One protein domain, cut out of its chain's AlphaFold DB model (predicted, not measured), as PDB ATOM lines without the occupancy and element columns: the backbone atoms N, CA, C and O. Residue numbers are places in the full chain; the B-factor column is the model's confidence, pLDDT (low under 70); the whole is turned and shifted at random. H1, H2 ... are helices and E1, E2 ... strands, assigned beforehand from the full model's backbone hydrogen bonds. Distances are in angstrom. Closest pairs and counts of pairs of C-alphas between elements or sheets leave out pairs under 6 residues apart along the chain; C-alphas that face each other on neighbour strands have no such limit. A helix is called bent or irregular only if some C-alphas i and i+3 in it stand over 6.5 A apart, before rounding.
ATOM      1  N   VAL A  89      20.315  23.284  26.938       86.94
ATOM      2  CA  VAL A  89      19.583  22.068  27.356       86.94
ATOM      3  C   VAL A  89      18.936  21.337  26.170       86.94
ATOM      4  O   VAL A  89      18.944  20.108  26.111       86.94
ATOM      5  N   ARG A  90      18.377  22.078  25.202       86.19
ATOM      6  CA  ARG A  90      17.764  21.498  23.991       86.19
ATOM      7  C   ARG A  90      18.814  20.851  23.064       86.19
ATOM      8  O   ARG A  90      18.636  19.672  22.762       86.19
ATOM      9  N   PRO A  91      19.890  21.556  22.649       87.56
ATOM     10  CA  PRO A  91      21.034  20.959  21.954       87.56
ATOM     11  C   PRO A  91      21.596  19.702  22.619       87.56
ATOM     12  O   PRO A  91      21.702  18.670  21.961       87.56
ATOM     13  N   VAL A  92      21.869  19.748  23.927       88.81
ATOM     14  CA  VAL A  92      22.402  18.605  24.689       88.81
ATOM     15  C   VAL A  92      21.459  17.410  24.607       88.81
ATOM     16  O   VAL A  92      21.886  16.297  24.320       88.81
ATOM     17  N   ASN A  93      20.157  17.625  24.786       87.12
ATOM     18  CA  ASN A  93      19.182  16.551  24.641       87.12
ATOM     19  C   ASN A  93      19.133  15.979  23.216       87.12
ATOM     20  O   ASN A  93      18.988  14.772  23.059       87.12
ATOM     21  N   ASN A  94      19.236  16.814  22.179       86.62
ATOM     22  CA  ASN A  94      19.272  16.321  20.802       86.62
ATOM     23  C   ASN A  94      20.518  15.455  20.565       86.62
ATOM     24  O   ASN A  94      20.387  14.351  20.044       86.62
ATOM     25  N   LEU A  95      21.686  15.892  21.045       87.44
ATOM     26  CA  LEU A  95      22.926  15.114  20.992       87.44
ATOM     27  C   LEU A  95      22.800  13.772  21.718       87.44
ATOM     28  O   LEU A  95      23.125  12.731  21.149       87.44
ATOM     29  N   LEU A  96      22.258  13.764  22.939       85.94
ATOM     30  CA  LEU A  96      22.049  12.537  23.718       85.94
ATOM     31  C   LEU A  96      21.036  11.573  23.073       85.94
ATOM     32  O   LEU A  96      21.107  10.372  23.305       85.94
ATOM     33  N   ARG A  97      20.095  12.067  22.258       84.25
ATOM     34  CA  ARG A  97      19.114  11.222  21.550       84.25
ATOM     35  C   ARG A  97      19.696  10.483  20.345       84.25
ATOM     36  O   ARG A  97      19.162   9.441  19.969       84.25
ATOM     37  N   ILE A  98      20.730  11.035  19.717       84.94
ATOM     38  CA  ILE A  98      21.303  10.517  18.459       84.94
ATOM     39  C   ILE A  98      22.627   9.812  18.700       84.94
ATOM     40  O   ILE A  98      23.075   9.013  17.885       84.94
ATOM     41  N   SER A  99      23.271  10.081  19.825       86.19
ATOM     42  CA  SER A  99      24.471   9.373  20.230       86.19
ATOM     43  C   SER A  99      24.122   8.122  21.039       86.19
ATOM     44  O   SER A  99      23.097   8.040  21.717       86.19
ATOM     45  N   CYS A 100      24.973   7.104  20.952       85.81
ATOM     46  CA  CYS A 100      24.876   5.941  21.826       85.81
ATOM     47  C   CYS A 100      25.732   6.162  23.074       85.81
ATOM     48  O   CYS A 100      26.946   6.336  22.962       85.81
ATOM     49  N   MET A 101      25.123   6.076  24.263       79.69
ATOM     50  CA  MET A 101      25.831   6.264  25.537       79.69
ATOM     51  C   MET A 101      26.939   5.234  25.803       79.69
ATOM     52  O   MET A 101      27.852   5.503  26.577       79.69
ATOM     53  N   SER A 102      26.887   4.073  25.147       80.44
ATOM     54  CA  SER A 102      27.862   2.999  25.349       80.44
ATOM     55  C   SER A 102      29.084   3.096  24.439       80.44
ATOM     56  O   SER A 102      30.188   2.818  24.891       80.44
ATOM     57  N   CYS A 103      28.904   3.450  23.159       83.25
ATOM     58  CA  CYS A 103      30.006   3.522  22.189       83.25
ATOM     59  C   CYS A 103      30.430   4.950  21.824       83.25
ATOM     60  O   CYS A 103      31.343   5.097  21.023       83.25
ATOM     61  N   ALA A 104      29.766   5.974  22.378       84.12
ATOM     62  CA  ALA A 104      30.053   7.391  22.141       84.12
ATOM     63  C   ALA A 104      30.178   7.749  20.646       84.12
ATOM     64  O   ALA A 104      31.043   8.523  20.250       84.12
ATOM     65  N   ARG A 105      29.310   7.164  19.811       84.50
ATOM     66  CA  ARG A 105      29.195   7.461  18.376       84.50
ATOM     67  C   ARG A 105      27.781   7.894  18.015       84.50
ATOM     68  O   ARG A 105      26.805   7.454  18.641       84.50
ATOM     69  N   LEU A 106      27.679   8.754  17.007       85.25
ATOM     70  CA  LEU A 106      26.408   9.176  16.422       85.25
ATOM     71  C   LEU A 106      25.761   8.010  15.658       85.25
ATOM     72  O   LEU A 106      26.451   7.155  15.104       85.25
ATOM     73  N   GLN A 107      24.427   7.949  15.644       83.31
ATOM     74  CA  GLN A 107      23.656   6.942  14.904       83.31
ATOM     75  C   GLN A 107      23.616   7.251  13.400       83.31
ATOM     76  O   GLN A 107      22.551   7.426  12.820       83.31
ATOM     77  N   MET A 108      24.787   7.342  12.777       79.69
ATOM     78  CA  MET A 108      24.954   7.557  11.344       79.69
ATOM     79  C   MET A 108      26.046   6.626  10.816       79.69
ATOM     80  O   MET A 108      26.956   6.257  11.561       79.69
ATOM     81  N   THR A 109      25.940   6.228   9.549       81.31
ATOM     82  CA  THR A 109      27.031   5.557   8.829       81.31
ATOM     83  C   THR A 109      28.116   6.569   8.460       81.31
ATOM     84  O   THR A 109      27.821   7.750   8.267       81.31
ATOM     85  N   ASP A 110      29.358   6.111   8.300       78.94
ATOM     86  CA  ASP A 110      30.491   6.987   7.957       78.94
ATOM     87  C   ASP A 110      30.299   7.683   6.591       78.94
ATOM     88  O   ASP A 110      30.647   8.855   6.420       78.94
ATOM     89  N   GLY A 111      29.644   7.008   5.637       77.75
ATOM     90  CA  GLY A 111      29.246   7.599   4.351       77.75
ATOM     91  C   GLY A 111      28.195   8.708   4.495       77.75
ATOM     92  O   GLY A 111      28.346   9.788   3.935       77.75
ATOM     93  N   ALA A 112      27.154   8.503   5.308       80.31
ATOM     94  CA  ALA A 112      26.153   9.546   5.553       80.31
ATOM     95  C   ALA A 112      26.722  10.730   6.357       80.31
ATOM     96  O   ALA A 112      26.272  11.865   6.192       80.31
ATOM     97  N   LYS A 113      27.706  10.469   7.226       82.81
ATOM     98  CA  LYS A 113      28.424  11.486   7.999       82.81
ATOM     99  C   LYS A 113      29.244  12.405   7.094       82.81
ATOM    100  O   LYS A 113      29.066  13.615   7.169       82.81
ATOM    101  N   SER A 114      30.103  11.848   6.240       83.06
ATOM    102  CA  SER A 114      30.944  12.636   5.322       83.06
ATOM    103  C   SER A 114      30.111  13.506   4.377       83.06
ATOM    104  O   SER A 114      30.400  14.690   4.218       83.06
ATOM    105  N   LEU A 115      29.005  12.971   3.851       84.69
ATOM    106  CA  LEU A 115      28.064  13.752   3.045       84.69
ATOM    107  C   LEU A 115      27.405  14.885   3.829       84.69
ATOM    108  O   LEU A 115      27.275  15.984   3.301       84.69
ATOM    109  N   LEU A 116      27.012  14.652   5.084       86.00
ATOM    110  CA  LEU A 116      26.452  15.709   5.927       86.00
ATOM    111  C   LEU A 116      27.491  16.798   6.238       86.00
ATOM    112  O   LEU A 116      27.150  17.979   6.228       86.00
ATOM    113  N   GLU A 117      28.747  16.425   6.497       87.31
ATOM    114  CA  GLU A 117      29.830  17.395   6.692       87.31
ATOM    115  C   GLU A 117      30.027  18.266   5.444       87.31
ATOM    116  O   GLU A 117      30.099  19.491   5.559       87.31
ATOM    117  N   LEU A 118      30.063  17.655   4.256       87.25
ATOM    118  CA  LEU A 118      30.185  18.374   2.988       87.25
ATOM    119  C   LEU A 118      28.980  19.288   2.736       87.25
ATOM    120  O   LEU A 118      29.154  20.460   2.408       87.25
ATOM    121  N   GLN A 119      27.767  18.780   2.963       88.44
ATOM    122  CA  GLN A 119      26.524  19.530   2.804       88.44
ATOM    123  C   GLN A 119      26.500  20.788   3.684       88.44
ATOM    124  O   GLN A 119      26.130  21.867   3.224       88.44
ATOM    125  N   LEU A 120      26.923  20.665   4.948       87.88
ATOM    126  CA  LEU A 120      26.995  21.798   5.870       87.88
ATOM    127  C   LEU A 120      28.080  22.800   5.462       87.88
ATOM    128  O   LEU A 120      27.830  24.000   5.524       87.88
ATOM    129  N   ARG A 121      29.250  22.336   4.999       87.56
ATOM    130  CA  ARG A 121      30.323  23.222   4.513       87.56
ATOM    131  C   ARG A 121      29.913  24.009   3.270       87.56
ATOM    132  O   ARG A 121      30.208  25.195   3.195       87.56
ATOM    133  N   LEU A 122      29.215  23.379   2.326       87.44
ATOM    134  CA  LEU A 122      28.685  24.056   1.137       87.44
ATOM    135  C   LEU A 122      27.629  25.095   1.510       87.44
ATOM    136  O   LEU A 122      27.690  26.226   1.031       87.44
ATOM    137  N   ALA A 123      26.718  24.747   2.424       86.06
ATOM    138  CA  ALA A 123      25.718  25.684   2.927       86.06
ATOM    139  C   ALA A 123      26.357  26.886   3.652       86.06
ATOM    140  O   ALA A 123      25.922  28.017   3.437       86.06
ATOM    141  N   ASP A 124      27.399  26.656   4.459       83.94
ATOM    142  CA  ASP A 124      28.160  27.709   5.151       83.94
ATOM    143  C   ASP A 124      28.974  28.581   4.176       83.94
ATOM    144  O   ASP A 124      29.134  29.779   4.400       83.94
ATOM    145  N   ALA A 125      29.445  28.007   3.065       84.44
ATOM    146  CA  ALA A 125      30.143  28.727   2.002       84.44
ATOM    147  C   ALA A 125      29.204  29.464   1.026       84.44
ATOM    148  O   ALA A 125      29.691  30.252   0.219       84.44
ATOM    149  N   GLY A 126      27.884  29.240   1.090       84.81
ATOM    150  CA  GLY A 126      26.886  29.888   0.226       84.81
ATOM    151  C   GLY A 126      26.528  29.127  -1.063       84.81
ATOM    152  O   GLY A 126      25.831  29.675  -1.916       84.81
ATOM    153  N   TYR A 127      26.960  27.874  -1.214       86.81
ATOM    154  CA  TYR A 127      26.651  27.003  -2.358       86.81
ATOM    155  C   TYR A 127      25.356  26.218  -2.114       86.81
ATOM    156  O   TYR A 127      25.355  25.113  -1.569       86.81
ATOM    157  N   ILE A 128      24.224  26.848  -2.435       84.50
ATOM    158  CA  ILE A 128      22.888  26.334  -2.099       84.50
ATOM    159  C   ILE A 128      22.487  25.146  -2.981       84.50
ATOM    160  O   ILE A 128      21.959  24.162  -2.468       84.50
ATOM    161  N   VAL A 129      22.727  25.240  -4.292       86.06
ATOM    162  CA  VAL A 129      22.294  24.225  -5.266       86.06
ATOM    163  C   VAL A 129      23.019  22.912  -4.993       86.06
ATOM    164  O   VAL A 129      22.401  21.862  -4.846       86.06
ATOM    165  N   GLU A 130      24.327  23.005  -4.800       85.44
ATOM    166  CA  GLU A 130      25.215  21.893  -4.495       85.44
ATOM    167  C   GLU A 130      24.836  21.227  -3.158       85.44
ATOM    168  O   GLU A 130      24.857  20.001  -3.031       85.44
ATOM    169  N   ALA A 131      24.420  22.013  -2.156       85.00
ATOM    170  CA  ALA A 131      23.952  21.483  -0.875       85.00
ATOM    171  C   ALA A 131      22.596  20.746  -0.973       85.00
ATOM    172  O   ALA A 131      22.375  19.782  -0.232       85.00
ATOM    173  N   GLU A 132      21.689  21.168  -1.860       84.75
ATOM    174  CA  GLU A 132      20.422  20.463  -2.117       84.75
ATOM    175  C   GLU A 132      20.635  19.176  -2.923       84.75
ATOM    176  O   GLU A 132      20.044  18.141  -2.603       84.75
ATOM    177  N   GLU A 133      21.531  19.193  -3.913       85.75
ATOM    178  CA  GLU A 133      21.887  18.007  -4.701       85.75
ATOM    179  C   GLU A 133      22.416  16.875  -3.805       85.75
ATOM    180  O   GLU A 133      22.027  15.711  -3.962       85.75
ATOM    181  N   ILE A 134      23.218  17.207  -2.785       83.12
ATOM    182  CA  ILE A 134      23.706  16.233  -1.797       83.12
ATOM    183  C   ILE A 134      22.565  15.593  -0.990       83.12
ATOM    184  O   ILE A 134      22.661  14.413  -0.643       83.12
ATOM    185  N   ASP A 135      21.460  16.295  -0.725       81.75
ATOM    186  CA  ASP A 135      20.322  15.719   0.014       81.75
ATOM    187  C   ASP A 135      19.633  14.596  -0.784       81.75
ATOM    188  O   ASP A 135      19.260  13.544  -0.243       81.75
ATOM    189  N   ALA A 136      19.560  14.754  -2.110       80.31
ATOM    190  CA  ALA A 136      19.078  13.709  -3.011       80.31
ATOM    191  C   ALA A 136      20.008  12.483  -3.027       80.31
ATOM    192  O   ALA A 136      19.550  11.345  -3.170       80.31
ATOM    193  N   HIS A 137      21.319  12.680  -2.868       76.38
ATOM    194  CA  HIS A 137      22.285  11.582  -2.732       76.38
ATOM    195  C   HIS A 137      22.199  10.895  -1.365       76.38
ATOM    196  O   HIS A 137      22.225   9.667  -1.289       76.38
ATOM    197  N   LYS A 138      22.009  11.664  -0.291       75.88
ATOM    198  CA  LYS A 138      21.810  11.137   1.063       75.88
ATOM    199  C   LYS A 138      20.581  10.232   1.141       75.88
ATOM    200  O   LYS A 138      20.661   9.147   1.708       75.88
ATOM    201  N   THR A 139      19.473  10.644   0.524       76.38
ATOM    202  CA  THR A 139      18.232   9.852   0.479       76.38
ATOM    203  C   THR A 139      18.431   8.524  -0.263       76.38
ATOM    204  O   THR A 139      17.930   7.486   0.171       76.38
ATOM    205  N   ARG A 140      19.212   8.528  -1.352       76.62
ATOM    206  CA  ARG A 140      19.564   7.314  -2.107       76.62
ATOM    207  C   ARG A 140      20.437   6.351  -1.298       76.62
ATOM    208  O   ARG A 140      20.098   5.175  -1.203       76.62
ATOM    209  N   LEU A 141      21.454   6.860  -0.605       71.25
ATOM    210  CA  LEU A 141      22.310   6.056   0.280       71.25
ATOM    211  C   LEU A 141      21.577   5.497   1.505       71.25
ATOM    212  O   LEU A 141      21.928   4.429   2.003       71.25
ATOM    213  N   GLN A 142      20.550   6.194   1.997       69.06
ATOM    214  CA  GLN A 142      19.665   5.657   3.033       69.06
ATOM    215  C   GLN A 142      18.806   4.495   2.515       69.06
ATOM    216  O   GLN A 142      18.525   3.569   3.275       69.06
ATOM    217  N   ALA A 143      18.405   4.523   1.240       69.00
ATOM    218  CA  ALA A 143      17.664   3.434   0.609       69.00
ATOM    219  C   ALA A 143      18.570   2.238   0.256       69.00
ATOM    220  O   ALA A 143      18.168   1.095   0.467       69.00
ATOM    221  N   ASN A 144      19.797   2.494  -0.217       71.94
ATOM    222  CA  ASN A 144      20.762   1.482  -0.647       71.94
ATOM    223  C   ASN A 144      22.143   1.709  -0.006       71.94
ATOM    224  O   ASN A 144      22.936   2.530  -0.460       71.94
ATOM    225  N   ALA A 145      22.481   0.914   1.013       60.97
ATOM    226  CA  ALA A 145      23.743   1.048   1.753       60.97
ATOM    227  C   ALA A 145      25.012   0.632   0.967       60.97
ATOM    228  O   ALA A 145      26.119   0.830   1.462       60.97
ATOM    229  N   SER A 146      24.870   0.033  -0.222       59.34
ATOM    230  CA  SER A 146      25.968  -0.483  -1.060       59.34
ATOM    231  C   SER A 146      26.276   0.378  -2.292       59.34
ATOM    232  O   SER A 146      26.999  -0.069  -3.180       59.34
ATOM    233  N   GLU A 147      25.692   1.572  -2.396       62.44
ATOM    234  CA  GLU A 147      25.906   2.481  -3.526       62.44
ATOM    235  C   GLU A 147      27.268   3.194  -3.395       62.44
ATOM    236  O   GLU A 147      27.649   3.635  -2.309       62.44
ATOM    237  N   SER A 148      28.038   3.270  -4.485       61.75
ATOM    238  CA  SER A 148      29.348   3.933  -4.503       61.75
ATOM    239  C   SER A 148      29.210   5.451  -4.352       61.75
ATOM    240  O   SER A 148      28.251   6.037  -4.851       61.75
ATOM    241  N   ILE A 149      30.193   6.092  -3.708       63.12
ATOM    242  CA  ILE A 149      30.254   7.556  -3.583       63.12
ATOM    243  C   ILE A 149      30.260   8.170  -4.999       63.12
ATOM    244  O   ILE A 149      31.126   7.805  -5.792       63.12
ATOM    245  N   PRO A 150      29.310   9.057  -5.342       66.25
ATOM    246  CA  PRO A 150      29.240   9.677  -6.666       66.25
ATOM    247  C   PRO A 150      30.406  10.643  -6.948       66.25
ATOM    248  O   PRO A 150      30.786  11.407  -6.063       66.25
ATOM    249  N   ASP A 151      30.886  10.702  -8.198       67.19
ATOM    250  CA  ASP A 151      31.972  11.605  -8.646       67.19
ATOM    251  C   ASP A 151      31.685  13.101  -8.382       67.19
ATOM    252  O   ASP A 151      32.603  13.908  -8.211       67.19
ATOM    253  N   CYS A 152      30.406  13.492  -8.302       67.12
ATOM    254  CA  CYS A 152      30.006  14.863  -7.973       67.12
ATOM    255  C   CYS A 152      30.427  15.284  -6.555       67.12
ATOM    256  O   CYS A 152      30.758  16.446  -6.341       67.12
ATOM    257  N   VAL A 153      30.508  14.347  -5.602       73.81
ATOM    258  CA  VAL A 153      30.965  14.614  -4.227       73.81
ATOM    259  C   VAL A 153      32.417  15.094  -4.231       73.81
ATOM    260  O   VAL A 153      32.753  16.075  -3.571       73.81
ATOM    261  N   THR A 154      33.259  14.447  -5.038       76.44
ATOM    262  CA  THR A 154      34.672  14.804  -5.209       76.44
ATOM    263  C   THR A 154      34.820  16.166  -5.890       76.44
ATOM    264  O   THR A 154      35.656  16.974  -5.488       76.44
ATOM    265  N   TYR A 155      33.954  16.465  -6.865       81.62
ATOM    266  CA  TYR A 155      33.898  17.780  -7.505       81.62
ATOM    267  C   TYR A 155      33.551  18.903  -6.514       81.62
ATOM    268  O   TYR A 155      34.213  19.941  -6.525       81.62
ATOM    269  N   TYR A 156      32.565  18.712  -5.628       81.88
ATOM    270  CA  TYR A 156      32.204  19.740  -4.644       81.88
ATOM    271  C   TYR A 156      33.290  19.956  -3.578       81.88
ATOM    272  O   TYR A 156      33.492  21.082  -3.124       81.88
ATOM    273  N   GLU A 157      34.016  18.905  -3.187       80.75
ATOM    274  CA  GLU A 157      35.186  19.054  -2.313       80.75
ATOM    275  C   GLU A 157      36.283  19.901  -2.972       80.75
ATOM    276  O   GLU A 157      36.854  20.786  -2.330       80.75
ATOM    277  N   ASP A 158      36.550  19.677  -4.260       82.50
ATOM    278  CA  ASP A 158      37.507  20.480  -5.021       82.50
ATOM    279  C   ASP A 158      37.012  21.910  -5.271       82.50
ATOM    280  O   ASP A 158      37.818  22.845  -5.275       82.50
ATOM    281  N   LEU A 159      35.699  22.109  -5.418       82.44
ATOM    282  CA  LEU A 159      35.086  23.434  -5.498       82.44
ATOM    283  C   LEU A 159      35.328  24.227  -4.209       82.44
ATOM    284  O   LEU A 159      35.843  25.339  -4.274       82.44
ATOM    285  N   LEU A 160      35.063  23.633  -3.041       81.50
ATOM    286  CA  LEU A 160      35.335  24.265  -1.743       81.50
ATOM    287  C   LEU A 160      36.824  24.571  -1.527       81.50
ATOM    288  O   LEU A 160      37.160  25.543  -0.850       81.50
ATOM    289  N   ARG A 161      37.729  23.755  -2.081       82.25
ATOM    290  CA  ARG A 161      39.179  24.017  -2.026       82.25
ATOM    291  C   ARG A 161      39.590  25.201  -2.896       82.25
ATOM    292  O   ARG A 161      40.477  25.952  -2.498       82.25
ATOM    293  N   LYS A 162      38.990  25.347  -4.081       81.62
ATOM    294  CA  LYS A 162      39.289  26.440  -5.022       81.62
ATOM    295  C   LYS A 162      38.654  27.755  -4.583       81.62
ATOM    296  O   LYS A 162      39.321  28.786  -4.596       81.62
ATOM    297  N   GLU A 163      37.393  27.710  -4.172       79.69
ATOM    298  CA  GLU A 163      36.595  28.874  -3.795       79.69
ATOM    299  C   GLU A 163      35.893  28.628  -2.448       79.69
ATOM    300  O   GLU A 163      34.749  28.169  -2.407       79.69
ATOM    301  N   PRO A 164      36.560  28.944  -1.323       74.62
ATOM    302  CA  PRO A 164      36.086  28.575   0.011       74.62
ATOM    303  C   PRO A 164      34.893  29.399   0.508       74.62
ATOM    304  O   PRO A 164      34.278  29.027   1.506       74.62
ATOM    305  N   TYR A 165      34.573  30.529  -0.132       77.88
ATOM    306  CA  TYR A 165      33.477  31.389   0.305       77.88
ATOM    307  C   TYR A 165      32.849  32.165  -0.850       77.88
ATOM    308  O   TYR A 165      33.499  33.003  -1.482       77.88
ATOM    309  N   ASN A 166      31.556  31.940  -1.066       78.25
ATOM    310  CA  ASN A 166      30.745  32.667  -2.024       78.25
ATOM    311  C   ASN A 166      29.940  33.767  -1.316       78.25
ATOM    312  O   ASN A 166      28.851  33.543  -0.786       78.25
ATOM    313  N   LYS A 167      30.456  35.001  -1.377       71.94
ATOM    314  CA  LYS A 167      29.801  36.199  -0.820       71.94
ATOM    315  C   LYS A 167      28.389  36.441  -1.360       71.94
ATOM    316  O   LYS A 167      27.579  37.022  -0.649       71.94
ATOM    317  N   LEU A 168      28.090  36.039  -2.600       70.81
ATOM    318  CA  LEU A 168      26.748  36.206  -3.171       70.81
ATOM    319  C   LEU A 168      25.738  35.199  -2.605       70.81
ATOM    320  O   LEU A 168      24.536  35.454  -2.658       70.81
ATOM    321  N   GLY A 169      26.213  34.068  -2.082       65.31
ATOM    322  CA  GLY A 169      25.380  32.984  -1.567       65.31
ATOM    323  C   GLY A 169      24.938  33.150  -0.111       65.31
ATOM    324  O   GLY A 169      23.988  32.488   0.314       65.31
ATOM    325  N   ASP A 170      25.575  34.044   0.653       76.19
ATOM    326  CA  ASP A 170      25.225  34.309   2.051       76.19
ATOM    327  C   ASP A 170      23.918  35.113   2.147       76.19
ATOM    328  O   ASP A 170      23.873  36.342   2.069       76.19
ATOM    329  N   THR A 171      22.808  34.383   2.230       84.88
ATOM    330  CA  THR A 171      21.459  34.929   2.139       84.88
ATOM    331  C   THR A 171      20.558  34.358   3.230       84.88
ATOM    332  O   THR A 171      20.834  33.360   3.902       84.88
ATOM    333  N   LYS A 172      19.375  34.953   3.391       85.12
ATOM    334  CA  LYS A 172      18.341  34.385   4.271       85.12
ATOM    335  C   LYS A 172      17.933  32.958   3.854       85.12
ATOM    336  O   LYS A 172      17.470  32.179   4.686       85.12
ATOM    337  N   LEU A 173      18.084  32.614   2.574       84.00
ATOM    338  CA  LEU A 173      17.764  31.283   2.073       84.00
ATOM    339  C   LEU A 173      18.815  30.255   2.507       84.00
ATOM    340  O   LEU A 173      18.424  29.229   3.062       84.00
ATOM    341  N   SER A 174      20.113  30.549   2.352       84.62
ATOM    342  CA  SER A 174      21.194  29.638   2.773       84.62
ATOM    343  C   SER A 174      21.099  29.310   4.264       84.62
ATOM    344  O   SER A 174      21.125  28.143   4.652       84.62
ATOM    345  N   THR A 175      20.846  30.316   5.104       85.38
ATOM    346  CA  THR A 175      20.612  30.122   6.546       85.38
ATOM    347  C   THR A 175      19.369  29.274   6.837       85.38
ATOM    348  O   THR A 175      19.413  28.391   7.696       85.38
ATOM    349  N   THR A 176      18.268  29.469   6.103       87.62
ATOM    350  CA  THR A 176      17.049  28.654   6.258       87.62
ATOM    351  C   THR A 176      17.311  27.191   5.889       87.62
ATOM    352  O   THR A 176      16.989  26.295   6.672       87.62
ATOM    353  N   ILE A 177      17.963  26.943   4.753       86.19
ATOM    354  CA  ILE A 177      18.318  25.598   4.279       86.19
ATOM    355  C   ILE A 177      19.264  24.916   5.266       86.19
ATOM    356  O   ILE A 177      18.991  23.805   5.720       86.19
ATOM    357  N   ARG A 178      20.302  25.620   5.726       88.44
ATOM    358  CA  ARG A 178      21.210  25.131   6.766       88.44
ATOM    359  C   ARG A 178      20.458  24.711   8.033       88.44
ATOM    360  O   ARG A 178      20.707  23.635   8.575       88.44
ATOM    361  N   THR A 179      19.510  25.523   8.513       87.56
ATOM    362  CA  THR A 179      18.700  25.150   9.690       87.56
ATOM    363  C   THR A 179      17.803  23.940   9.428       87.56
ATOM    364  O   THR A 179      17.617  23.119  10.329       87.56
ATOM    365  N   ALA A 180      17.277  23.783   8.210       87.50
ATOM    366  CA  ALA A 180      16.498  22.613   7.820       87.50
ATOM    367  C   ALA A 180      17.353  21.332   7.821       87.50
ATOM    368  O   ALA A 180      16.932  20.335   8.410       87.50
ATOM    369  N   ILE A 181      18.573  21.388   7.270       86.62
ATOM    370  CA  ILE A 181      19.548  20.279   7.252       86.62
ATOM    371  C   ILE A 181      19.936  19.859   8.677       86.62
ATOM    372  O   ILE A 181      19.952  18.673   9.019       86.62
ATOM    373  N   VAL A 182      20.213  20.826   9.553       86.50
ATOM    374  CA  VAL A 182      20.542  20.541  10.959       86.50
ATOM    375  C   VAL A 182      19.357  19.879  11.675       86.50
ATOM    376  O   VAL A 182      19.527  18.876  12.367       86.50
ATOM    377  N   ASN A 183      18.137  20.381  11.471       85.19
ATOM    378  CA  ASN A 183      16.938  19.817  12.095       85.19
ATOM    379  C   ASN A 183      16.573  18.421  11.560       85.19
ATOM    380  O   ASN A 183      16.084  17.590  12.331       85.19
ATOM    381  N   SER A 184      16.800  18.141  10.270       82.25
ATOM    382  CA  SER A 184      16.569  16.814   9.680       82.25
ATOM    383  C   SER A 184      17.560  15.779  10.214       82.25
ATOM    384  O   SER A 184      17.173  14.644  10.489       82.25
ATOM    385  N   SER A 185      18.798  16.203  10.477       79.25
ATOM    386  CA  SER A 185      19.863  15.361  11.031       79.25
ATOM    387  C   SER A 185      19.590  14.905  12.467       79.25
ATOM    388  O   SER A 185      20.140  13.899  12.906       79.25
ATOM    389  N   PHE A 186      18.697  15.582  13.204       73.62
ATOM    390  CA  PHE A 186      18.389  15.234  14.592       73.62
ATOM    391  C   PHE A 186      17.328  14.120  14.791       73.62
ATOM    392  O   PHE A 186      16.744  13.988  15.877       73.62
ATOM    393  N   ARG A 187      17.041  13.309  13.766       70.56
ATOM    394  CA  ARG A 187      16.039  12.227  13.822       70.56
ATOM    395  C   ARG A 187      16.676  10.897  14.238       70.56
ATOM    396  O   ARG A 187      17.685  10.478  13.692       70.56
ATOM    397  N   GLN A 188      16.073  10.230  15.225       64.56
ATOM    398  CA  GLN A 188      16.523   8.919  15.698       64.56
ATOM    399  C   GLN A 188      15.822   7.814  14.904       64.56
ATOM    400  O   GLN A 188      14.610   7.633  15.037       64.56
ATOM    401  N   GLU A 189      16.591   7.053  14.134       60.81
ATOM    402  CA  GLU A 189      16.109   5.908  13.365       60.81
ATOM    403  C   GLU A 189      16.572   4.614  14.051       60.81
ATOM    404  O   GLU A 189      17.755   4.298  14.107       60.81
ATOM    405  N   GLY A 190      15.632   3.877  14.651       66.25
ATOM    406  CA  GLY A 190      15.891   2.548  15.218       66.25
ATOM    407  C   GLY A 190      15.987   2.456  16.749       66.25
ATOM    408  O   GLY A 190      16.169   3.430  17.477       66.25
ATOM    409  N   LYS A 191      15.795   1.229  17.259       71.69
ATOM    410  CA  LYS A 191      15.833   0.888  18.700       71.69
ATOM    411  C   LYS A 191      17.201   0.367  19.164       71.69
ATOM    412  O   LYS A 191      17.460   0.338  20.365       71.69
ATOM    413  N   LYS A 192      18.047  -0.080  18.234       79.38
ATOM    414  CA  LYS A 192      19.389  -0.621  18.486       79.38
ATOM    415  C   LYS A 192      20.423   0.285  17.836       79.38
ATOM    416  O   LYS A 192      20.131   0.907  16.820       79.38
ATOM    417  N   CYS A 193      21.606   0.349  18.430       80.38
ATOM    418  CA  CYS A 193      22.708   1.123  17.894       80.38
ATOM    419  C   CYS A 193      23.236   0.488  16.605       80.38
ATOM    420  O   CYS A 193      23.474  -0.718  16.579       80.38
ATOM    421  N   LEU A 194      23.480   1.304  15.581       79.06
ATOM    422  CA  LEU A 194      24.035   0.850  14.305       79.06
ATOM    423  C   LEU A 194      25.462   0.288  14.447       79.06
ATOM    424  O   LEU A 194      25.835  -0.635  13.736       79.06
ATOM    425  N   HIS A 195      26.231   0.808  15.410       80.50
ATOM    426  CA  HIS A 195      27.654   0.495  15.588       80.50
ATOM    427  C   HIS A 195      27.926  -0.627  16.591       80.50
ATOM    428  O   HIS A 195      28.756  -1.492  16.350       80.50
ATOM    429  N   CYS A 196      27.263  -0.601  17.751       80.75
ATOM    430  CA  CYS A 196      27.525  -1.555  18.838       80.75
ATOM    431  C   CYS A 196      26.359  -2.509  19.112       80.75
ATOM    432  O   CYS A 196      26.450  -3.328  20.024       80.75
ATOM    433  N   THR A 197      25.252  -2.401  18.365       78.62
ATOM    434  CA  THR A 197      24.021  -3.218  18.480       78.62
ATOM    435  C   THR A 197      23.293  -3.175  19.831       78.62
ATOM    436  O   THR A 197      22.216  -3.760  19.972       78.62
ATOM    437  N   GLN A 198      23.814  -2.429  20.811       76.94
ATOM    438  CA  GLN A 198      23.173  -2.220  22.110       76.94
ATOM    439  C   GLN A 198      21.906  -1.365  21.976       76.94
ATOM    440  O   GLN A 198      21.779  -0.557  21.056       76.94
ATOM    441  N   MET A 199      20.949  -1.536  22.892       71.88
ATOM    442  CA  MET A 199      19.697  -0.776  22.856       71.88
ATOM    443  C   MET A 199      19.933   0.710  23.121       71.88
ATOM    444  O   MET A 199      20.651   1.090  24.046       71.88
ATOM    445  N   LEU A 200      19.301   1.552  22.304       75.56
ATOM    446  CA  LEU A 200      19.375   2.999  22.455       75.56
ATOM    447  C   LEU A 200      18.417   3.464  23.548       75.56
ATOM    448  O   LEU A 200      17.240   3.099  23.591       75.56
ATOM    449  N   GLN A 201      18.939   4.316  24.421       71.50
ATOM    450  CA  GLN A 201      18.193   4.889  25.526       71.50
ATOM    451  C   GLN A 201      17.248   5.980  25.019       71.50
ATOM    452  O   GLN A 201      17.627   6.858  24.244       71.50
ATOM    453  N   LYS A 202      15.987   5.937  25.461       72.94
ATOM    454  CA  LYS A 202      14.993   6.952  25.094       72.94
ATOM    455  C   LYS A 202      15.110   8.144  26.034       72.94
ATOM    456  O   LYS A 202      14.491   8.160  27.100       72.94
ATOM    457  N   VAL A 203      15.884   9.135  25.610       78.69
ATOM    458  CA  VAL A 203      16.052  10.400  26.330       78.69
ATOM    459  C   VAL A 203      14.848  11.311  26.076       78.69
ATOM    460  O   VAL A 203      14.415  11.500  24.935       78.69
ATOM    461  N   ARG A 204      14.271  11.864  27.145       77.94
ATOM    462  CA  ARG A 204      13.198  12.863  27.100       77.94
ATOM    463  C   ARG A 204      13.524  14.037  28.014       77.94
ATOM    464  O   ARG A 204      14.034  13.850  29.118       77.94
ATOM    465  N   ILE A 205      13.124  15.229  27.574       77.69
ATOM    466  CA  ILE A 205      13.081  16.417  28.425       77.69
ATOM    467  C   ILE A 205      11.696  16.506  29.061       77.69
ATOM    468  O   ILE A 205      10.693  16.564  28.351       77.69
ATOM    469  N   SER A 206      11.640  16.573  30.385       68.88
ATOM    470  CA  SER A 206      10.425  16.895  31.143       68.88
ATOM    471  C   SER A 206      10.766  17.951  32.188       68.88
ATOM    472  O   SER A 206      11.645  17.715  33.009       68.88
ATOM    473  N   GLU A 207      10.115  19.119  32.149       63.50
ATOM    474  CA  GLU A 207      10.313  20.212  33.129       63.50
ATOM    475  C   GLU A 207      11.779  20.677  33.295       63.50
ATOM    476  O   GLU A 207      12.218  21.022  34.386       63.50
ATOM    477  N   GLY A 208      12.574  20.652  32.218       63.12
ATOM    478  CA  GLY A 208      14.005  20.998  32.279       63.12
ATOM    479  C   GLY A 208      14.906  19.891  32.841       63.12
ATOM    480  O   GLY A 208      16.104  20.106  32.990       63.12
ATOM    481  N   LYS A 209      14.353  18.702  33.104       70.12
ATOM    482  CA  LYS A 209      15.096  17.492  33.472       70.12
ATOM    483  C   LYS A 209      15.357  16.672  32.217       70.12
ATOM    484  O   LYS A 209      14.421  16.388  31.464       70.12
ATOM    485  N   ILE A 210      16.606  16.266  32.013       77.00
ATOM    486  CA  ILE A 210      16.960  15.255  31.016       77.00
ATOM    487  C   ILE A 210      16.836  13.901  31.697       77.00
ATOM    488  O   ILE A 210      17.500  13.626  32.696       77.00
ATOM    489  N   SER A 211      15.942  13.070  31.179       79.06
ATOM    490  CA  SER A 211      15.651  11.775  31.768       79.06
ATOM    491  C   SER A 211      15.698  10.668  30.731       79.06
ATOM    492  O   SER A 211      15.224  10.822  29.604       79.06
ATOM    493  N   ILE A 212      16.274   9.541  31.123       76.00
ATOM    494  CA  ILE A 212      16.281   8.314  30.345       76.00
ATOM    495  C   ILE A 212      15.122   7.455  30.831       76.00
ATOM    496  O   ILE A 212      15.055   7.082  32.007       76.00
ATOM    497  N   ARG A 213      14.216   7.106  29.918       69.88
ATOM    498  CA  ARG A 213      13.197   6.091  30.188       69.88
ATOM    499  C   ARG A 213      13.784   4.706  29.921       69.88
ATOM    500  O   ARG A 213      14.193   4.419  28.797       69.88
ATOM    501  N   TRP A 214      13.750   3.853  30.937       64.75
ATOM    502  CA  TRP A 214      14.149   2.450  30.855       64.75
ATOM    503  C   TRP A 214      12.916   1.555  30.701       64.75
ATOM    504  O   TRP A 214      11.874   1.814  31.307       64.75
ATOM    505  N   SER A 215      13.030   0.487  29.908       60.59
ATOM    506  CA  SER A 215      12.116  -0.658  30.013       60.59
ATOM    507  C   SER A 215      12.488  -1.496  31.241       60.59
ATOM    508  O   SER A 215      13.660  -1.543  31.622       60.59
ATOM    509  N   GLN A 216      11.523  -2.187  31.857       59.84
ATOM    510  CA  GLN A 216      11.784  -3.038  33.031       59.84
ATOM    511  C   GLN A 216      12.788  -4.170  32.734       59.84
ATOM    512  O   GLN A 216      13.576  -4.524  33.608       59.84
ATOM    513  N   ALA A 217      12.800  -4.698  31.504       59.12
ATOM    514  CA  ALA A 217      13.750  -5.723  31.064       59.12
ATOM    515  C   ALA A 217      15.179  -5.169  30.894       59.12
ATOM    516  O   ALA A 217      16.143  -5.766  31.369       59.12
ATOM    517  N   ASP A 218      15.304  -3.981  30.298       61.53
ATOM    518  CA  ASP A 218      16.593  -3.330  30.019       61.53
ATOM    519  C   ASP A 218      17.288  -2.871  31.312       61.53
ATOM    520  O   ASP A 218      18.515  -2.862  31.411       61.53
ATOM    521  N   LYS A 219      16.496  -2.508  32.333       58.81
ATOM    522  CA  LYS A 219      17.009  -2.075  33.637       58.81
ATOM    523  C   LYS A 219      17.665  -3.226  34.409       58.81
ATOM    524  O   LYS A 219      18.688  -3.000  35.051       58.81
ATOM    525  N   LYS A 220      17.125  -4.451  34.310       57.94
ATOM    526  CA  LYS A 220      17.728  -5.655  34.915       57.94
ATOM    527  C   LYS A 220      19.119  -5.931  34.332       57.94
ATOM    528  O   LYS A 220      20.077  -6.004  35.090       57.94
ATOM    529  N   GLN A 221      19.250  -5.913  33.004       59.44
ATOM    530  CA  GLN A 221      20.538  -6.108  32.322       59.44
ATOM    531  C   GLN A 221      21.572  -5.008  32.633       59.44
ATOM    532  O   GLN A 221      22.774  -5.266  32.663       59.44
ATOM    533  N   TYR A 222      21.132  -3.765  32.862       60.91
ATOM    534  CA  TYR A 222      22.026  -2.666  33.247       60.91
ATOM    535  C   TYR A 222      22.538  -2.790  34.692       60.91
ATOM    536  O   TYR A 222      23.725  -2.567  34.936       60.91
ATOM    537  N   PHE A 223      21.678  -3.166  35.646       56.28
ATOM    538  CA  PHE A 223      22.087  -3.370  37.043       56.28
ATOM    539  C   PHE A 223      22.942  -4.629  37.237       56.28
ATOM    540  O   PHE A 223      23.897  -4.583  38.010       56.28
ATOM    541  N   GLU A 224      22.681  -5.693  36.472       55.22
ATOM    542  CA  GLU A 224      23.537  -6.886  36.411       55.22
ATOM    543  C   GLU A 224      24.970  -6.529  35.975       55.22
ATOM    544  O   GLU A 224      25.933  -6.977  36.591       55.22
ATOM    545  N   LYS A 225      25.135  -5.632  34.989       56.44
ATOM    546  CA  LYS A 225      26.457  -5.148  34.545       56.44
ATOM    547  C   LYS A 225      27.176  -4.236  35.544       56.44
ATOM    548  O   LYS A 225      28.397  -4.127  35.476       56.44
ATOM    549  N   LYS A 226      26.455  -3.572  36.456       51.69
ATOM    550  CA  LYS A 226      27.038  -2.726  37.517       51.69
ATOM    551  C   LYS A 226      27.382  -3.507  38.797       51.69
ATOM    552  O   LYS A 226      27.813  -2.888  39.765       51.69
ATOM    553  N   GLY A 227      27.204  -4.834  38.806       40.34
ATOM    554  CA  GLY A 227      27.590  -5.709  39.918       40.34
ATOM    555  C   GLY A 227      26.642  -5.686  41.122       40.34
ATOM    556  O   GLY A 227      27.029  -6.130  42.198       40.34
ATOM    557  N   ASN A 228      25.414  -5.175  40.970       48.00
ATOM    558  CA  ASN A 228      24.455  -5.080  42.071       48.00
ATOM    559  C   ASN A 228      23.424  -6.216  41.960       48.00
ATOM    560  O   ASN A 228      22.466  -6.120  41.193       48.00
ATOM    561  N   SER A 229      23.640  -7.311  42.692       39.03
ATOM    562  CA  SER A 229      22.882  -8.564  42.556       39.03
ATOM    563  C   SER A 229      21.459  -8.530  43.132       39.03
ATOM    564  O   SER A 229      20.673  -9.403  42.789       39.03
ATOM    565  N   ASN A 230      21.082  -7.509  43.920       41.75
ATOM    566  CA  ASN A 230      19.726  -7.340  44.469       41.75
ATOM    567  C   ASN A 230      19.255  -5.865  44.436       41.75
ATOM    568  O   ASN A 230      19.437  -5.137  45.414       41.75
ATOM    569  N   PRO A 231      18.643  -5.380  43.340       47.78
ATOM    570  CA  PRO A 231      18.039  -4.047  43.301       47.78
ATOM    571  C   PRO A 231      16.729  -3.991  44.111       47.78
ATOM    572  O   PRO A 231      15.869  -4.860  43.989       47.78
ATOM    573  N   THR A 232      16.545  -2.941  44.919       47.03
ATOM    574  CA  THR A 232      15.343  -2.712  45.747       47.03
ATOM    575  C   THR A 232      14.086  -2.553  44.868       47.03
ATOM    576  O   THR A 232      14.133  -1.850  43.857       47.03
ATOM    577  N   GLU A 233      12.932  -3.130  45.239       47.75
ATOM    578  CA  GLU A 233      11.686  -3.096  44.431       47.75
ATOM    579  C   GLU A 233      11.249  -1.685  43.985       47.75
ATOM    580  O   GLU A 233      10.676  -1.507  42.906       47.75
ATOM    581  N   GLN A 234      11.547  -0.654  44.782       50.00
ATOM    582  CA  GLN A 234      11.270   0.751  44.454       50.00
ATOM    583  C   GLN A 234      12.145   1.281  43.302       50.00
ATOM    584  O   GLN A 234      11.674   2.054  42.465       50.00
ATOM    585  N   GLN A 235      13.392   0.812  43.189       49.28
ATOM    586  CA  GLN A 235      14.295   1.150  42.086       49.28
ATOM    587  C   GLN A 235      13.907   0.433  40.788       49.28
ATOM    588  O   GLN A 235      14.160   0.957  39.707       49.28
ATOM    589  N   ILE A 236      13.254  -0.729  40.860       49.44
ATOM    590  CA  ILE A 236      12.721  -1.439  39.686       49.44
ATOM    591  C   ILE A 236      11.450  -0.745  39.161       49.44
ATOM    592  O   ILE A 236      11.242  -0.664  37.949       49.44
ATOM    593  N   LYS A 237      10.624  -0.182  40.058       48.78
ATOM    594  CA  LYS A 237       9.371   0.520  39.718       48.78
ATOM    595  C   LYS A 237       9.578   1.908  39.094       48.78
ATOM    596  O   LYS A 237       8.752   2.328  38.283       48.78
ATOM    597  N   SER A 238      10.667   2.620  39.400       53.91
ATOM    598  CA  SER A 238      10.946   3.925  38.780       53.91
ATOM    599  C   SER A 238      11.400   3.768  37.319       53.91
ATOM    600  O   SER A 238      12.568   3.548  37.011       53.91
ATOM    601  N   ALA A 239      10.474   3.890  36.368       59.16
ATOM    602  CA  ALA A 239      10.748   3.717  34.932       59.16
ATOM    603  C   ALA A 239      11.695   4.778  34.319       59.16
ATOM    604  O   ALA A 239      12.060   4.687  33.147       59.16
ATOM    605  N   THR A 240      12.073   5.806  35.082       68.56
ATOM    606  CA  THR A 240      12.777   6.993  34.588       68.56
ATOM    607  C   THR A 240      13.969   7.311  35.489       68.56
ATOM    608  O   THR A 240      13.800   7.433  36.699       68.56
ATOM    609  N   VAL A 241      15.162   7.439  34.904       73.44
ATOM    610  CA  VAL A 241      16.403   7.836  35.594       73.44
ATOM    611  C   VAL A 241      16.819   9.207  35.072       73.44
ATOM    612  O   VAL A 241      16.838   9.424  33.862       73.44
ATOM    613  N   VAL A 242      17.110  10.145  35.969       75.19
ATOM    614  CA  VAL A 242      17.561  11.493  35.596       75.19
ATOM    615  C   VAL A 242      19.068  11.473  35.381       75.19
ATOM    616  O   VAL A 242      19.788  10.881  36.178       75.19
ATOM    617  N   VAL A 243      19.531  12.108  34.305       78.81
ATOM    618  CA  VAL A 243      20.959  12.180  33.968       78.81
ATOM    619  C   VAL A 243      21.562  13.426  34.600       78.81
ATOM    620  O   VAL A 243      21.153  14.550  34.278       78.81
ATOM    621  N   LEU A 244      22.541  13.241  35.486       83.75
ATOM    622  CA  LEU A 244      23.253  14.363  36.091       83.75
ATOM    623  C   LEU A 244      24.112  15.079  35.042       83.75
ATOM    624  O   LEU A 244      24.640  14.461  34.118       83.75
ATOM    625  N   ALA A 245      24.291  16.391  35.209       85.94
ATOM    626  CA  ALA A 245      25.095  17.201  34.290       85.94
ATOM    627  C   ALA A 245      26.529  16.677  34.133       85.94
ATOM    628  O   ALA A 245      27.030  16.615  33.015       85.94
ATOM    629  N   ARG A 246      27.157  16.218  35.223       88.31
ATOM    630  CA  ARG A 246      28.514  15.653  35.188       88.31
ATOM    631  C   ARG A 246      28.619  14.402  34.312       88.31
ATOM    632  O   ARG A 246      29.588  14.259  33.573       88.31
ATOM    633  N   GLU A 247      27.635  13.506  34.373       86.44
ATOM    634  CA  GLU A 247      27.622  12.288  33.551       86.44
ATOM    635  C   GLU A 247      27.476  12.637  32.065       86.44
ATOM    636  O   GLU A 247      28.221  12.124  31.229       86.44
ATOM    637  N   SER A 248      26.571  13.570  31.750       87.31
ATOM    638  CA  SER A 248      26.403  14.104  30.395       87.31
ATOM    639  C   SER A 248      27.671  14.782  29.881       87.31
ATOM    640  O   SER A 248      28.030  14.592  28.725       87.31
ATOM    641  N   GLN A 249      28.373  15.545  30.722       89.06
ATOM    642  CA  GLN A 249      29.611  16.228  30.348       89.06
ATOM    643  C   GLN A 249      30.707  15.234  29.962       89.06
ATOM    644  O   GLN A 249      31.266  15.329  28.874       89.06
ATOM    645  N   LEU A 250      30.974  14.241  30.817       88.69
ATOM    646  CA  LEU A 250      31.976  13.209  30.536       88.69
ATOM    647  C   LEU A 250      31.648  12.428  29.262       88.69
ATOM    648  O   LEU A 250      32.542  12.078  28.495       88.69
ATOM    649  N   PHE A 251      30.364  12.166  29.027       88.94
ATOM    650  CA  PHE A 251      29.919  11.517  27.807       88.94
ATOM    651  C   PHE A 251      30.132  12.394  26.562       88.94
ATOM    652  O   PHE A 251      30.648  11.905  25.558       88.94
ATOM    653  N   LEU A 252      29.784  13.683  26.621       88.69
ATOM    654  CA  LEU A 252      29.961  14.601  25.493       88.69
ATOM    655  C   LEU A 252      31.436  14.860  25.168       88.69
ATOM    656  O   LEU A 252      31.761  14.989  23.993       88.69
ATOM    657  N   ARG A 253      32.330  14.850  26.163       89.44
ATOM    658  CA  ARG A 253      33.784  14.911  25.932       89.44
ATOM    659  C   ARG A 253      34.273  13.711  25.116       89.44
ATOM    660  O   ARG A 253      34.911  13.898  24.087       89.44
ATOM    661  N   LYS A 254      33.864  12.494  25.499       88.88
ATOM    662  CA  LYS A 254      34.164  11.268  24.733       88.88
ATOM    663  C   LYS A 254      33.573  11.295  23.322       88.88
ATOM    664  O   LYS A 254      34.195  10.811  22.388       88.88
ATOM    665  N   LEU A 255      32.371  11.851  23.167       88.31
ATOM    666  CA  LEU A 255      31.740  12.024  21.857       88.31
ATOM    667  C   LEU A 255      32.501  13.041  20.988       88.31
ATOM    668  O   LEU A 255      32.538  12.905  19.772       88.31
ATOM    669  N   TYR A 256      33.104  14.065  21.589       88.31
ATOM    670  CA  TYR A 256      33.895  15.048  20.852       88.31
ATOM    671  C   TYR A 256      35.222  14.471  20.350       88.31
ATOM    672  O   TYR A 256      35.629  14.768  19.231       88.31
ATOM    673  N   GLU A 257      35.863  13.602  21.134       86.38
ATOM    674  CA  GLU A 257      37.080  12.889  20.720       86.38
ATOM    675  C   GLU A 257      36.848  12.006  19.485       86.38
ATOM    676  O   GLU A 257      37.737  11.870  18.648       86.38
ATOM    677  N   THR A 258      35.651  11.429  19.341       84.56
ATOM    678  CA  THR A 258      35.292  10.585  18.191       84.56
ATOM    679  C   THR A 258      34.758  11.385  16.997       84.56
ATOM    680  O   THR A 258      35.042  11.043  15.852       84.56
ATOM    681  N   GLU A 259      33.973  12.440  17.243       83.31
ATOM    682  CA  GLU A 259      33.108  13.087  16.241       83.31
ATOM    683  C   GLU A 259      33.257  14.627  16.177       83.31
ATOM    684  O   GLU A 259      32.363  15.333  15.701       83.31
ATOM    685  N   GLY A 260      34.378  15.183  16.651       81.75
ATOM    686  CA  GLY A 260      34.567  16.632  16.818       81.75
ATOM    687  C   GLY A 260      34.379  17.481  15.550       81.75
ATOM    688  O   GLY A 260      33.826  18.580  15.629       81.75
ATOM    689  N   THR A 261      34.767  16.978  14.370       84.19
ATOM    690  CA  THR A 261      34.636  17.694  13.083       84.19
ATOM    691  C   THR A 261      33.182  18.014  12.747       84.19
ATOM    692  O   THR A 261      32.842  19.171  12.491       84.19
ATOM    693  N   LEU A 262      32.313  17.005  12.807       86.31
ATOM    694  CA  LEU A 262      30.890  17.149  12.536       86.31
ATOM    695  C   LEU A 262      30.203  17.997  13.613       86.31
ATOM    696  O   LEU A 262      29.342  18.816  13.293       86.31
ATOM    697  N   LEU A 263      30.584  17.844  14.885       85.38
ATOM    698  CA  LEU A 263      30.000  18.631  15.975       85.38
ATOM    699  C   LEU A 263      30.266  20.132  15.819       85.38
ATOM    700  O   LEU A 263      29.351  20.923  16.048       85.38
ATOM    701  N   ASN A 264      31.464  20.517  15.375       87.31
ATOM    702  CA  ASN A 264      31.799  21.915  15.090       87.31
ATOM    703  C   ASN A 264      30.943  22.498  13.951       87.31
ATOM    704  O   ASN A 264      30.570  23.667  14.002       87.31
ATOM    705  N   LEU A 265      30.584  21.685  12.949       85.31
ATOM    706  CA  LEU A 265      29.694  22.101  11.856       85.31
ATOM    707  C   LEU A 265      28.222  22.153  12.293       85.31
ATOM    708  O   LEU A 265      27.482  23.059  11.907       85.31
ATOM    709  N   LEU A 266      27.769  21.209  13.120       85.25
ATOM    710  CA  LEU A 266      26.399  21.201  13.642       85.25
ATOM    711  C   LEU A 266      26.150  22.358  14.614       85.25
ATOM    712  O   LEU A 266      25.077  22.965  14.592       85.25
ATOM    713  N   PHE A 267      27.145  22.674  15.443       85.06
ATOM    714  CA  PHE A 267      27.101  23.745  16.431       85.06
ATOM    715  C   PHE A 267      28.285  24.695  16.223       85.06
ATOM    716  O   PHE A 267      29.310  24.534  16.888       85.06
ATOM    717  N   PRO A 268      28.132  25.732  15.379       82.81
ATOM    718  CA  PRO A 268      29.200  26.696  15.095       82.81
ATOM    719  C   PRO A 268      29.797  27.364  16.343       82.81
ATOM    720  O   PRO A 268      30.970  27.714  16.357       82.81
ATOM    721  N   VAL A 269      29.017  27.467  17.426       83.19
ATOM    722  CA  VAL A 269      29.449  27.989  18.739       83.19
ATOM    723  C   VAL A 269      30.620  27.196  19.342       83.19
ATOM    724  O   VAL A 269      31.380  27.733  20.139       83.19
TER     725      VAL A 269
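This is residues 89 to 269 of the 643 residues of the protein "DNA-directed RNA polymerase subunit" of Anopheles maculatus (UniProt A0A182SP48). The model is an elongated body with a bundle of three helices side by side, H2, H3 and H5, at one end, where H4 packs on H2. Farther along is a small three-stranded sheet with H1 over one face, making two layers, and beyond it a small head of H6 and H7; the kinked helix H8 leads from E3 back to H2, on which its residues 262 to 266 pack. The printed part has 181 residues, with named elements in the order H1 H2 H3 H4 H5 E1 E2 H6 H7 E3 H8; the sheet, in the order E1 E2 E3, is antiparallel. The class is mostly helix, and the whole is only just loose, close to compact, with a radius of gyration of the C-alphas of 19.5 A and spans of 63 by 36 by 24 A.

H1, residues 89 to 98, is on the sheet at a height of 8.3 A and lies over E1, residues 202 to 206, along the strands at 5 degrees on the local plane; their closest C-alphas are those of Arg 97 and Val 203, 5.7 A apart. H2, residues 110 to 125, is the hub, touching four helices. It forms a helical hairpin with H3, residues 128 to 143: they touch at a shallow tilt of 13 degrees, opposite ways, with C-alphas 119 and 131 closest at 4.9 A. H4, residues 151 to 162, touches H2 at a steep tilt of 41 degrees, with C-alphas 160 and 122 closest at 7.2 A. H5, residues 172 to 185, touches residues 120 to 124 of H2 at a shallow tilt of 17 degrees, opposite ways, with C-alphas 178 and 123 closest at 5.9 A. E1 and E2, residues 209 to 213, form a hairpin, with N 204 and O 211 2.8 A apart, within hydrogen-bond range. H6, residues 216 to 225, and H7, residues 233 to 237, only just touch, with 3 pairs of C-alphas within 8 A, those of Gln 216 and Ile 236 closest at 6.9 A. E3, residues 240 to 242, is the antiparallel neighbour of E2, with N 212 and O 241 2.8 A apart, within hydrogen-bond range. H8, residues 245 to 266, has a kink of 106 degrees near residue 259 and is irregular, with C-alphas 258 and 261 8.8 A apart; its residues 262 to 266 touch H2, with C-alphas 262 and 117 closest at 5.9 A. Every O i to N i+4 pair is within hydrogen-bond range in H1, H2, H4, H5 and H7, against 11 of 12 in H3, 4 of 6 in H6 and 16 of 18 in H8.

H1 begins at C-alpha 89, (19.583, 22.068, 27.356). From first to last C-alpha H2 measures 22.5 A, H3 23.6 A, H5 20.2 A and H8 21.1 A. H8 ends at C-alpha 266, (26.399, 21.201, 13.642).

The C-alphas of Leu 168 and Asn 230 are the two farthest apart, 64.9 A. The printed part has no cut; the links H1 to H2 and H5 to E1 are long, the latter being residues 186 to 201. The mean pLDDT of the printed part is 76.3, and 45 residues are under 70, among them 213 to 240.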